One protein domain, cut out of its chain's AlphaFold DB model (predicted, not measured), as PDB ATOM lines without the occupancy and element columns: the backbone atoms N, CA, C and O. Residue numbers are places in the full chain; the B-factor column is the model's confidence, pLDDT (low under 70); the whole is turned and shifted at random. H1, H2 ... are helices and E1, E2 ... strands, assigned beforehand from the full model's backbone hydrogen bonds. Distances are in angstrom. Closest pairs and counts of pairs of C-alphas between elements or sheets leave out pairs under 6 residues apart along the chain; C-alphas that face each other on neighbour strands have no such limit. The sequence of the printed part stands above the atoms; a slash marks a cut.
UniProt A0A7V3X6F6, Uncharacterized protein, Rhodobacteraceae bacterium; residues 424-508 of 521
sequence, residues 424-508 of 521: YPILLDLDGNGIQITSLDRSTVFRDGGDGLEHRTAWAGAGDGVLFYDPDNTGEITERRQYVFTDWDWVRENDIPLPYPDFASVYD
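This is residues 424 to 508 of the 521 residues of an uncharacterized protein of Rhodobacteraceae bacterium (UniProt A0A7V3X6F6). Little regular structure: loops join two small antiparallel strand pairs, E1 with E4 and the hairpin E2 and E3, and a last stretch through H1 leads to H2, where residues 501 to 506 stick out. The 85 printed residues hold E1, E2, E3, E4, H1 and H2 in that order, a mixed class with 20 residues in named elements. The whole is compact, radius of gyration of the C-alphas 13.7 A, spanning 38 by 35 by 27 A.

E1, residues 427 to 429, begins at C-alpha (36.906, -15.008, -46.460) and measures 6.8 A; E4, 464 to 466, 7.2 A. E2, 446 to 448, measures 7.2 A; E3, 454 to 456, 6.7 A. H1, 485 to 488, measures 5.7 A; H2, 501 to 504, 5.0 A, ends at C-alpha (37.554, -4.939, -61.733).

E1 and E4 are antiparallel at 155 degrees, with N 428 and O 465 2.8 A apart, within hydrogen-bond range. E2 and E3 are antiparallel at 134 degrees; N 455 and O 447, 2.8 A apart, are within range. Residues 437 to 438 pair antiparallel with 459 to 460. E1 and E2 are apart, as are H1 and H2. Both helices are too short for an O i to N i+4 pair; the one O i to N i+3 pair is within range in H1, not in H2.

The farthest C-alphas, of Asp 441 and Pro 501, are 38.5 A apart. The printed part has no cut. The links E1 to E2, E4 to H1 and H1 to H2 are long. Residues 490 to 508 are under pLDDT 70.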
ATOM      1  N   TYR A 424      41.719  -7.229 -41.990       83.25
ATOM      2  CA  TYR A 424      40.408  -7.543 -42.565       83.25
ATOM      3  C   TYR A 424      40.531  -8.436 -43.818       83.25
ATOM      4  O   TYR A 424      40.305  -7.984 -44.941       83.25
ATOM      5  N   PRO A 425      40.909  -9.723 -43.669       88.50
ATOM      6  CA  PRO A 425      40.976 -10.641 -44.796       88.50
ATOM      7  C   PRO A 425      39.588 -10.946 -45.364       88.50
ATOM      8  O   PRO A 425      38.618 -11.146 -44.629       88.50
ATOM      9  N   ILE A 426      39.507 -11.078 -46.688       92.25
ATOM     10  CA  ILE A 426      38.292 -11.539 -47.365       92.25
ATOM     11  C   ILE A 426      38.220 -13.069 -47.255       92.25
ATOM     12  O   ILE A 426      39.080 -13.781 -47.777       92.25
ATOM     13  N   LEU A 427      37.183 -13.575 -46.584       94.31
ATOM     14  CA  LEU A 427      36.906 -15.008 -46.460       94.31
ATOM     15  C   LEU A 427      35.934 -15.486 -47.545       94.31
ATOM     16  O   LEU A 427      35.004 -14.771 -47.922       94.31
ATOM     17  N   LEU A 428      36.143 -16.711 -48.023       95.81
ATOM     18  CA  LEU A 428      35.345 -17.368 -49.054       95.81
ATOM     19  C   LEU A 428      34.774 -18.683 -48.521       95.81
ATOM     20  O   LEU A 428      35.536 -19.550 -48.095       95.81
ATOM     21  N   ASP A 429      33.454 -18.832 -48.613       96.88
ATOM     22  CA  ASP A 429      32.736 -20.089 -48.375       96.88
ATOM     23  C   ASP A 429      32.939 -20.999 -49.594       96.88
ATOM     24  O   ASP A 429      32.496 -20.662 -50.699       96.88
ATOM     25  N   LEU A 430      33.673 -22.106 -49.424       96.62
ATOM     26  CA  LEU A 430      34.038 -23.004 -50.530       96.62
ATOM     27  C   LEU A 430      33.207 -24.292 -50.572       96.62
ATOM     28  O   LEU A 430      33.234 -24.984 -51.594       96.62
ATOM     29  N   ASP A 431      32.473 -24.626 -49.506       97.31
ATOM     30  CA  ASP A 431      31.661 -25.848 -49.425       97.31
ATOM     31  C   ASP A 431      30.139 -25.595 -49.356       97.31
ATOM     32  O   ASP A 431      29.344 -26.521 -49.551       97.31
ATOM     33  N   GLY A 432      29.729 -24.334 -49.193       97.31
ATOM     34  CA  GLY A 432      28.349 -23.862 -49.196       97.31
ATOM     35  C   GLY A 432      27.633 -23.974 -47.849       97.31
ATOM     36  O   GLY A 432      26.398 -23.926 -47.833       97.31
ATOM     37  N   ASN A 433      28.355 -24.173 -46.740       96.69
ATOM     38  CA  ASN A 433      27.768 -24.280 -45.399       96.69
ATOM     39  C   ASN A 433      27.772 -22.962 -44.589       96.69
ATOM     40  O   ASN A 433      27.149 -22.903 -43.523       96.69
ATOM     41  N   GLY A 434      28.353 -21.893 -45.144       95.81
ATOM     42  CA  GLY A 434      28.520 -20.583 -44.520       95.81
ATOM     43  C   GLY A 434      29.898 -20.406 -43.875       95.81
ATOM     44  O   GLY A 434      30.484 -21.356 -43.374       95.81
ATOM     45  N   ILE A 435      30.388 -19.160 -43.840       96.25
ATOM     46  CA  ILE A 435      31.731 -18.826 -43.339       96.25
ATOM     47  C   ILE A 435      31.950 -19.330 -41.906       96.25
ATOM     48  O   ILE A 435      31.307 -18.868 -40.955       96.25
ATOM     49  N   GLN A 436      32.935 -20.207 -41.746       96.69
ATOM     50  CA  GLN A 436      33.499 -20.633 -40.476       96.69
ATOM     51  C   GLN A 436      34.837 -19.928 -40.223       96.69
ATOM     52  O   GLN A 436      35.602 -19.594 -41.129       96.69
ATOM     53  N   ILE A 437      35.147 -19.708 -38.945       95.31
ATOM     54  CA  ILE A 437      36.392 -19.064 -38.516       95.31
ATOM     55  C   ILE A 437      37.067 -19.944 -37.467       95.31
ATOM     56  O   ILE A 437      36.493 -20.258 -36.416       95.31
ATOM     57  N   THR A 438      38.318 -20.307 -37.731       96.31
ATOM     58  CA  THR A 438      39.230 -20.830 -36.718       96.31
ATOM     59  C   THR A 438      39.647 -19.661 -35.830       96.31
ATOM     60  O   THR A 438      40.466 -18.829 -36.218       96.31
ATOM     61  N   SER A 439      39.038 -19.569 -34.648       93.62
ATOM     62  CA  SER A 439      39.296 -18.497 -33.680       93.62
ATOM     63  C   SER A 439      40.757 -18.472 -33.219       93.62
ATOM     64  O   SER A 439      41.431 -19.503 -33.203       93.62
ATOM     65  N   LEU A 440      41.242 -17.286 -32.836       92.69
ATOM     66  CA  LEU A 440      42.643 -17.013 -32.498       92.69
ATOM     67  C   LEU A 440      43.244 -18.011 -31.490       92.69
ATOM     68  O   LEU A 440      44.356 -18.499 -31.680       92.69
ATOM     69  N   ASP A 441      42.488 -18.376 -30.456       93.94
ATOM     70  CA  ASP A 441      42.872 -19.337 -29.414       93.94
ATOM     71  C   ASP A 441      43.147 -20.755 -29.952       93.94
ATOM     72  O   ASP A 441      44.013 -21.465 -29.433       93.94
ATOM     73  N   ARG A 442      42.441 -21.153 -31.017       94.75
ATOM     74  CA  ARG A 442      42.523 -22.472 -31.670       94.75
ATOM     75  C   ARG A 442      43.333 -22.466 -32.965       94.75
ATOM     76  O   ARG A 442      43.595 -23.536 -33.512       94.75
ATOM     77  N   SER A 443      43.718 -21.294 -33.463       93.94
ATOM     78  CA  SER A 443      44.496 -21.164 -34.690       93.94
ATOM     79  C   SER A 443      45.939 -21.624 -34.494       93.94
ATOM     80  O   SER A 443      46.594 -21.305 -33.501       93.94
ATOM     81  N   THR A 444      46.453 -22.354 -35.480       93.88
ATOM     82  CA  THR A 444      47.881 -22.666 -35.635       93.88
ATOM     83  C   THR A 444      48.542 -21.792 -36.703       93.88
ATOM     84  O   THR A 444      49.691 -22.036 -37.058       93.88
ATOM     85  N   VAL A 445      47.816 -20.815 -37.257       91.06
ATOM     86  CA  VAL A 445      48.308 -19.921 -38.308       91.06
ATOM     87  C   VAL A 445      48.938 -18.687 -37.674       91.06
ATOM     88  O   VAL A 445      48.325 -18.029 -36.830       91.06
ATOM     89  N   PHE A 446      50.156 -18.384 -38.113       91.19
ATOM     90  CA  PHE A 446      50.900 -17.181 -37.766       91.19
ATOM     91  C   PHE A 446      51.159 -16.361 -39.037       91.19
ATOM     92  O   PHE A 446      51.417 -16.942 -40.096       91.19
ATOM     93  N   ARG A 447      51.025 -15.034 -38.961       88.31
ATOM     94  CA  ARG A 447      51.200 -14.090 -40.079       88.31
ATOM     95  C   ARG A 447      51.764 -12.762 -39.582       88.31
ATOM     96  O   ARG A 447      51.568 -12.412 -38.421       88.31
ATOM     97  N   ASP A 448      52.429 -12.028 -40.468       84.06
ATOM     98  CA  ASP A 448      52.936 -10.687 -40.168       84.06
ATOM     99  C   ASP A 448      51.780  -9.724 -39.837       84.06
ATOM    100  O   ASP A 448      50.836  -9.556 -40.615       84.06
ATOM    101  N   GLY A 449      51.848  -9.081 -38.670       75.69
ATOM    102  CA  GLY A 449      50.879  -8.061 -38.250       75.69
ATOM    103  C   GLY A 449      51.010  -6.739 -39.014       75.69
ATOM    104  O   GLY A 449      50.154  -5.868 -38.879       75.69
ATOM    105  N   GLY A 450      52.057  -6.587 -39.830       74.62
ATOM    106  CA  GLY A 450      52.505  -5.327 -40.420       74.62
ATOM    107  C   GLY A 450      53.620  -4.655 -39.614       74.62
ATOM    108  O   GLY A 450      54.069  -3.574 -39.994       74.62
ATOM    109  N   ASP A 451      54.066  -5.278 -38.521       80.38
ATOM    110  CA  ASP A 451      55.186  -4.857 -37.676       80.38
ATOM    111  C   ASP A 451      56.476  -5.655 -37.948       80.38
ATOM    112  O   ASP A 451      57.509  -5.385 -37.329       80.38
ATOM    113  N   GLY A 452      56.445  -6.607 -38.889       82.56
ATOM    114  CA  GLY A 452      57.568  -7.480 -39.224       82.56
ATOM    115  C   GLY A 452      57.720  -8.672 -38.276       82.56
ATOM    116  O   GLY A 452      58.770  -9.320 -38.281       82.56
ATOM    117  N   LEU A 453      56.710  -8.954 -37.444       85.56
ATOM    118  CA  LEU A 453      56.673 -10.095 -36.534       85.56
ATOM    119  C   LEU A 453      55.488 -11.008 -36.857       85.56
ATOM    120  O   LEU A 453      54.371 -10.562 -37.107       85.56
ATOM    121  N   GLU A 454      55.723 -12.318 -36.806       88.94
ATOM    122  CA  GLU A 454      54.660 -13.308 -36.958       88.94
ATOM    123  C   GLU A 454      53.789 -13.383 -35.695       88.94
ATOM    124  O   GLU A 454      54.186 -13.936 -34.666       88.94
ATOM    125  N   HIS A 455      52.559 -12.885 -35.795       88.19
ATOM    126  CA  HIS A 455      51.534 -13.014 -34.764       88.19
ATOM    127  C   HIS A 455      50.598 -14.163 -35.097       88.19
ATOM    128  O   HIS A 455      50.289 -14.411 -36.263       88.19
ATOM    129  N   ARG A 456      50.080 -14.853 -34.078       92.25
ATOM    130  CA  ARG A 456      48.974 -15.788 -34.302       92.25
ATOM    131  C   ARG A 456      47.770 -14.999 -34.824       92.25
ATOM    132  O   ARG A 456      47.484 -13.919 -34.319       92.25
ATOM    133  N   THR A 457      47.051 -15.538 -35.801       88.69
ATOM    134  CA  THR A 457      45.878 -14.874 -36.390       88.69
ATOM    135  C   THR A 457      44.686 -15.820 -36.394       88.69
ATOM    136  O   THR A 457      44.842 -17.019 -36.635       88.69
ATOM    137  N   ALA A 458      43.477 -15.301 -36.156       91.56
ATOM    138  CA  ALA A 458      42.262 -16.023 -36.530       91.56
ATOM    139  C   ALA A 458      42.275 -16.284 -38.049       91.56
ATOM    140  O   ALA A 458      42.792 -15.473 -38.818       91.56
ATOM    141  N   TRP A 459      41.749 -17.424 -38.488       94.25
ATOM    142  CA  TRP A 459      41.872 -17.865 -39.881       94.25
ATOM    143  C   TRP A 459      40.576 -18.479 -40.405       94.25
ATOM    144  O   TRP A 459      39.669 -18.775 -39.626       94.25
ATOM    145  N   ALA A 460      40.498 -18.709 -41.717       95.62
ATOM    146  CA  ALA A 460      39.421 -19.486 -42.327       95.62
ATOM    147  C   ALA A 460      39.223 -20.837 -41.603       95.62
ATOM    148  O   ALA A 460      40.183 -21.464 -41.132       95.62
ATOM    149  N   GLY A 461      37.968 -21.262 -41.464       96.25
ATOM    150  CA  GLY A 461      37.625 -22.583 -40.952       96.25
ATOM    151  C   GLY A 461      37.953 -23.702 -41.941       96.25
ATOM    152  O   GLY A 461      38.308 -23.473 -43.097       96.25
ATOM    153  N   ALA A 462      37.830 -24.948 -41.487       95.75
ATOM    154  CA  ALA A 462      37.914 -26.094 -42.386       95.75
ATOM    155  C   ALA A 462      36.653 -26.140 -43.268       95.75
ATOM    156  O   ALA A 462      35.560 -26.336 -42.747       95.75
ATOM    157  N   GLY A 463      36.831 -25.978 -44.581       96.75
ATOM    158  CA  GLY A 463      35.737 -25.794 -45.547       96.75
ATOM    159  C   GLY A 463      35.802 -24.444 -46.270       96.75
ATOM    160  O   GLY A 463      35.274 -24.326 -47.370       96.75
ATOM    161  N   ASP A 464      36.538 -23.477 -45.717       97.38
ATOM    162  CA  ASP A 464      36.643 -22.107 -46.228       97.38
ATOM    163  C   ASP A 464      38.056 -21.758 -46.719       97.38
ATOM    164  O   ASP A 464      39.032 -22.473 -46.474       97.38
ATOM    165  N   GLY A 465      38.176 -20.613 -47.392       95.38
ATOM    166  CA  GLY A 465      39.449 -20.036 -47.820       95.38
ATOM    167  C   GLY A 465      39.614 -18.573 -47.415       95.38
ATOM    168  O   GLY A 465      38.641 -17.839 -47.269       95.38
ATOM    169  N   VAL A 466      40.867 -18.136 -47.287       94.12
ATOM    170  CA  VAL A 466      41.234 -16.712 -47.326       94.12
ATOM    171  C   VAL A 466      41.565 -16.365 -48.776       94.12
ATOM    172  O   VAL A 466      42.362 -17.068 -49.402       94.12
ATOM    173  N   LEU A 467      40.970 -15.304 -49.319       94.38
ATOM    174  CA  LEU A 467      41.378 -14.756 -50.608       94.38
ATOM    175  C   LEU A 467      42.744 -14.078 -50.451       94.38
ATOM    176  O   LEU A 467      42.909 -13.213 -49.594       94.38
ATOM    177  N   PHE A 468      43.701 -14.447 -51.300       93.12
ATOM    178  CA  PHE A 468      45.011 -13.810 -51.359       93.12
ATOM    179  C   PHE A 468      45.389 -13.451 -52.800       93.12
ATOM    180  O   PHE A 468      44.921 -14.074 -53.756       93.12
ATOM    181  N   TYR A 469      46.249 -12.449 -52.942       93.19
ATOM    182  CA  TYR A 469      46.872 -12.035 -54.191       93.19
ATOM    183  C   TYR A 469      48.390 -12.029 -54.006       93.19
ATOM    184  O   TYR A 469      48.913 -11.295 -53.173       93.19
ATOM    185  N   ASP A 470      49.086 -12.860 -54.779       93.81
ATOM    186  CA  ASP A 470      50.547 -12.948 -54.792       93.81
ATOM    187  C   ASP A 470      51.093 -12.161 -56.003       93.81
ATOM    188  O   ASP A 470      51.071 -12.681 -57.122       93.81
ATOM    189  N   PRO A 471      51.534 -10.899 -55.818       90.75
ATOM    190  CA  PRO A 471      52.007 -10.042 -56.909       90.75
ATOM    191  C   PRO A 471      53.331 -10.530 -57.513       90.75
ATOM    192  O   PRO A 471      53.603 -10.270 -58.685       90.75
ATOM    193  N   ASP A 472      54.138 -11.240 -56.722       92.19
ATOM    194  CA  ASP A 472      55.504 -11.640 -57.062       92.19
ATOM    195  C   ASP A 472      55.579 -13.092 -57.576       92.19
ATOM    196  O   ASP A 472      56.639 -13.546 -58.013       92.19
ATOM    197  N   ASN A 473      54.446 -13.813 -57.579       93.62
ATOM    198  CA  ASN A 473      54.312 -15.202 -58.036       93.62
ATOM    199  C   ASN A 473      55.345 -16.134 -57.360       93.62
ATOM    200  O   ASN A 473      56.021 -16.947 -57.999       93.62
ATOM    201  N   THR A 474      55.472 -15.982 -56.045       93.88
ATOM    202  CA  THR A 474      56.311 -16.802 -55.164       93.88
ATOM    203  C   THR A 474      55.636 -18.122 -54.783       93.88
ATOM    204  O   THR A 474      56.316 -19.122 -54.560       93.88
ATOM    205  N   GLY A 475      54.300 -18.144 -54.742       92.94
ATOM    206  CA  GLY A 475      53.505 -19.217 -54.146       92.94
ATOM    207  C   GLY A 475      53.414 -19.143 -52.616       92.94
ATOM    208  O   GLY A 475      52.883 -20.070 -52.004       92.94
ATOM    209  N   GLU A 476      53.912 -18.067 -52.001       91.00
ATOM    210  CA  GLU A 476      53.984 -17.878 -50.551       91.00
ATOM    211  C   GLU A 476      53.274 -16.581 -50.120       91.00
ATOM    212  O   GLU A 476      53.231 -15.591 -50.852       91.00
ATOM    213  N   ILE A 477      52.708 -16.590 -48.909       88.75
ATOM    214  CA  ILE A 477      52.186 -15.382 -48.259       88.75
ATOM    215  C   ILE A 477      53.294 -14.851 -47.347       88.75
ATOM    216  O   ILE A 477      53.476 -15.349 -46.237       88.75
ATOM    217  N   THR A 478      54.044 -13.879 -47.853       87.50
ATOM    218  CA  THR A 478      55.203 -13.232 -47.231       87.50
ATOM    219  C   THR A 478      54.882 -11.857 -46.638       87.50
ATOM    220  O   THR A 478      55.624 -11.392 -45.779       87.50
ATOM    221  N   GLU A 479      53.795 -11.201 -47.063       87.00
ATOM    222  CA  GLU A 479      53.474  -9.818 -46.688       87.00
ATOM    223  C   GLU A 479      51.972  -9.597 -46.426       87.00
ATOM    224  O   GLU A 479      51.108 -10.134 -47.122       87.00
ATOM    225  N   ARG A 480      51.653  -8.715 -45.467       87.06
ATOM    226  CA  ARG A 480      50.280  -8.383 -45.027       87.06
ATOM    227  C   ARG A 480      49.327  -8.017 -46.176       87.06
ATOM    228  O   ARG A 480      48.216  -8.546 -46.259       87.06
ATOM    229  N   ARG A 481      49.798  -7.195 -47.122       88.38
ATOM    230  CA  ARG A 481      49.020  -6.747 -48.292       88.38
ATOM    231  C   ARG A 481      48.541  -7.884 -49.194       88.38
ATOM    232  O   ARG A 481      47.569  -7.716 -49.921       88.38
ATOM    233  N   GLN A 482      49.180  -9.053 -49.170       90.81
ATOM    234  CA  GLN A 482      48.749 -10.177 -50.005       90.81
ATOM    235  C   GLN A 482      47.394 -10.759 -49.562       90.81
ATOM    236  O   GLN A 482      46.772 -11.457 -50.354       90.81
ATOM    237  N   TYR A 483      46.914 -10.479 -48.342       90.12
ATOM    238  CA  TYR A 483      45.597 -10.926 -47.849       90.12
ATOM    239  C   TYR A 483      44.746  -9.823 -47.192       90.12
ATOM    240  O   TYR A 483      43.571 -10.062 -46.920       90.12
ATOM    241  N   VAL A 484      45.294  -8.624 -46.961       89.12
ATOM    242  CA  VAL A 484      44.553  -7.423 -46.534       89.12
ATOM    243  C   VAL A 484      44.511  -6.445 -47.710       89.12
ATOM    244  O   VAL A 484      45.522  -5.845 -48.068       89.12
ATOM    245  N   PHE A 485      43.355  -6.313 -48.364       86.44
ATOM    246  CA  PHE A 485      43.263  -5.620 -49.657       86.44
ATOM    247  C   PHE A 485      43.268  -4.091 -49.538       86.44
ATOM    248  O   PHE A 485      43.726  -3.411 -50.456       86.44
ATOM    249  N   THR A 486      42.843  -3.555 -48.394       81.44
ATOM    250  CA  THR A 486      42.993  -2.138 -48.018       81.44
ATOM    251  C   THR A 486      44.446  -1.639 -48.053       81.44
ATOM    252  O   THR A 486      44.670  -0.467 -48.341       81.44
ATOM    253  N   ASP A 487      45.453  -2.506 -47.894       83.69
ATOM    254  CA  ASP A 487      46.868  -2.105 -47.985       83.69
ATOM    255  C   ASP A 487      47.331  -1.724 -49.400       83.69
ATOM    256  O   ASP A 487      48.339  -1.030 -49.556       83.69
ATOM    257  N   TRP A 488      46.628  -2.177 -50.442       82.50
ATOM    258  CA  TRP A 488      46.950  -1.823 -51.830       82.50
ATOM    259  C   TRP A 488      46.449  -0.430 -52.224       82.50
ATOM    260  O   TRP A 488      46.943   0.143 -53.195       82.50
ATOM    261  N   ASP A 489      45.484   0.118 -51.484       75.00
ATOM    262  CA  ASP A 489      44.867   1.415 -51.751       75.00
ATOM    263  C   ASP A 489      44.603   2.144 -50.428       75.00
ATOM    264  O   ASP A 489      43.526   2.055 -49.841       75.00
ATOM    265  N   TRP A 490      45.606   2.909 -49.988       54.66
ATOM    266  CA  TRP A 490      45.601   3.719 -48.763       54.66
ATOM    267  C   TRP A 490      44.473   4.767 -48.684       54.66
ATOM    268  O   TRP A 490      44.322   5.424 -47.656       54.66
ATOM    269  N   VAL A 491      43.688   4.945 -49.753       52.06
ATOM    270  CA  VAL A 491      42.510   5.825 -49.804       52.06
ATOM    271  C   VAL A 491      41.225   5.082 -49.379       52.06
ATOM    272  O   VAL A 491      40.169   5.700 -49.249       52.06
ATOM    273  N   ARG A 492      41.272   3.760 -49.143       54.12
ATOM    274  CA  ARG A 492      40.102   2.943 -48.772       54.12
ATOM    275  C   ARG A 492      39.983   2.709 -47.271       54.12
ATOM    276  O   ARG A 492      40.831   2.087 -46.650       54.12
ATOM    277  N   GLU A 493      38.826   3.081 -46.733       54.31
ATOM    278  CA  GLU A 493      38.418   2.763 -45.357       54.31
ATOM    279  C   GLU A 493      37.825   1.342 -45.203       54.31
ATOM    280  O   GLU A 493      37.551   0.928 -44.082       54.31
ATOM    281  N   ASN A 494      37.554   0.610 -46.299       51.72
ATOM    282  CA  ASN A 494      36.888  -0.707 -46.290       51.72
ATOM    283  C   ASN A 494      37.318  -1.595 -47.484       51.72
ATOM    284  O   ASN A 494      37.457  -1.100 -48.604       51.72
ATOM    285  N   ASP A 495      37.433  -2.915 -47.280       55.84
ATOM    286  CA  ASP A 495      37.977  -3.874 -48.268       55.84
ATOM    287  C   ASP A 495      37.049  -4.238 -49.449       55.84
ATOM    288  O   ASP A 495      37.492  -4.846 -50.423       55.84
ATOM    289  N   ILE A 496      35.762  -3.869 -49.412       52.91
ATOM    290  CA  ILE A 496      34.775  -4.113 -50.486       52.91
ATOM    291  C   ILE A 496      33.871  -2.863 -50.579       52.91
ATOM    292  O   ILE A 496      33.366  -2.447 -49.536       52.91
ATOM    293  N   PRO A 497      33.630  -2.244 -51.767       47.56
ATOM    294  CA  PRO A 497      33.589  -2.863 -53.095       47.56
ATOM    295  C   PRO A 497      34.567  -2.307 -54.156       47.56
ATOM    296  O   PRO A 497      35.131  -1.216 -54.060       47.56
ATOM    297  N   LEU A 498      34.721  -3.085 -55.231       51.12
ATOM    298  CA  LEU A 498      35.387  -2.716 -56.489       51.12
ATOM    299  C   LEU A 498      34.780  -1.408 -57.044       51.12
ATOM    300  O   LEU A 498      33.553  -1.308 -57.114       51.12
ATOM    301  N   PRO A 499      35.603  -0.414 -57.445       43.75
ATOM    302  CA  PRO A 499      36.260  -0.525 -58.749       43.75
ATOM    303  C   PRO A 499      37.655   0.137 -58.819       43.75
ATOM    304  O   PRO A 499      37.771   1.353 -58.930       43.75
ATOM    305  N   TYR A 500      38.718  -0.668 -58.856       42.31
ATOM    306  CA  TYR A 500      39.967  -0.290 -59.539       42.31
ATOM    307  C   TYR A 500      40.018  -1.063 -60.859       42.31
ATOM    308  O   TYR A 500      39.690  -2.247 -60.825       42.31
ATOM    309  N   PRO A 501      40.396  -0.470 -62.007       42.56
ATOM    310  CA  PRO A 501      40.354  -1.158 -63.305       42.56
ATOM    311  C   PRO A 501      41.173  -2.463 -63.336       42.56
ATOM    312  O   PRO A 501      40.759  -3.434 -63.974       42.56
ATOM    313  N   ASP A 502      42.269  -2.519 -62.578       46.19
ATOM    314  CA  ASP A 502      43.181  -3.667 -62.547       46.19
ATOM    315  C   ASP A 502      42.586  -4.890 -61.825       46.19
ATOM    316  O   ASP A 502      42.808  -6.017 -62.256       46.19
ATOM    317  N   PHE A 503      41.741  -4.688 -60.805       39.91
ATOM    318  CA  PHE A 503      40.989  -5.776 -60.156       39.91
ATOM    319  C   PHE A 503      39.570  -5.942 -60.726       39.91
ATOM    320  O   PHE A 503      39.076  -7.057 -60.833       39.91
ATOM    321  N   ALA A 504      38.900  -4.871 -61.157       37.09
ATOM    322  CA  ALA A 504      37.554  -4.939 -61.733       37.09
ATOM    323  C   ALA A 504      37.517  -5.699 -63.072       37.09
ATOM    324  O   ALA A 504      36.513  -6.333 -63.384       37.09
ATOM    325  N   SER A 505      38.619  -5.718 -63.830       36.59
ATOM    326  CA  SER A 505      38.758  -6.587 -65.011       36.59
ATOM    327  C   SER A 505      38.847  -8.090 -64.676       36.59
ATOM    328  O   SER A 505      38.660  -8.921 -65.566       36.59
ATOM    329  N   VAL A 506      39.059  -8.442 -63.401       43.84
ATOM    330  CA  VAL A 506      39.040  -9.817 -62.861       43.84
ATOM    331  C   VAL A 506      37.672 -10.181 -62.247       43.84
ATOM    332  O   VAL A 506      37.405 -11.346 -61.961       43.84
ATOM    333  N   TYR A 507      36.763  -9.215 -62.087       40.66
ATOM    334  CA  TYR A 507      35.466  -9.408 -61.431       40.66
ATOM    335  C   TYR A 507      34.326  -8.752 -62.231       40.66
ATOM    336  O   TYR A 507      33.802  -7.705 -61.857       40.66
ATOM    337  N   ASP A 508      33.876  -9.409 -63.305       42.34
ATOM    338  CA  ASP A 508      32.749  -8.964 -64.151       42.34
ATOM    339  C   ASP A 508      31.349  -9.232 -63.542       42.34
ATOM    340  O   ASP A 508      30.325  -9.102 -64.215       42.34
TER     341      ASP A 508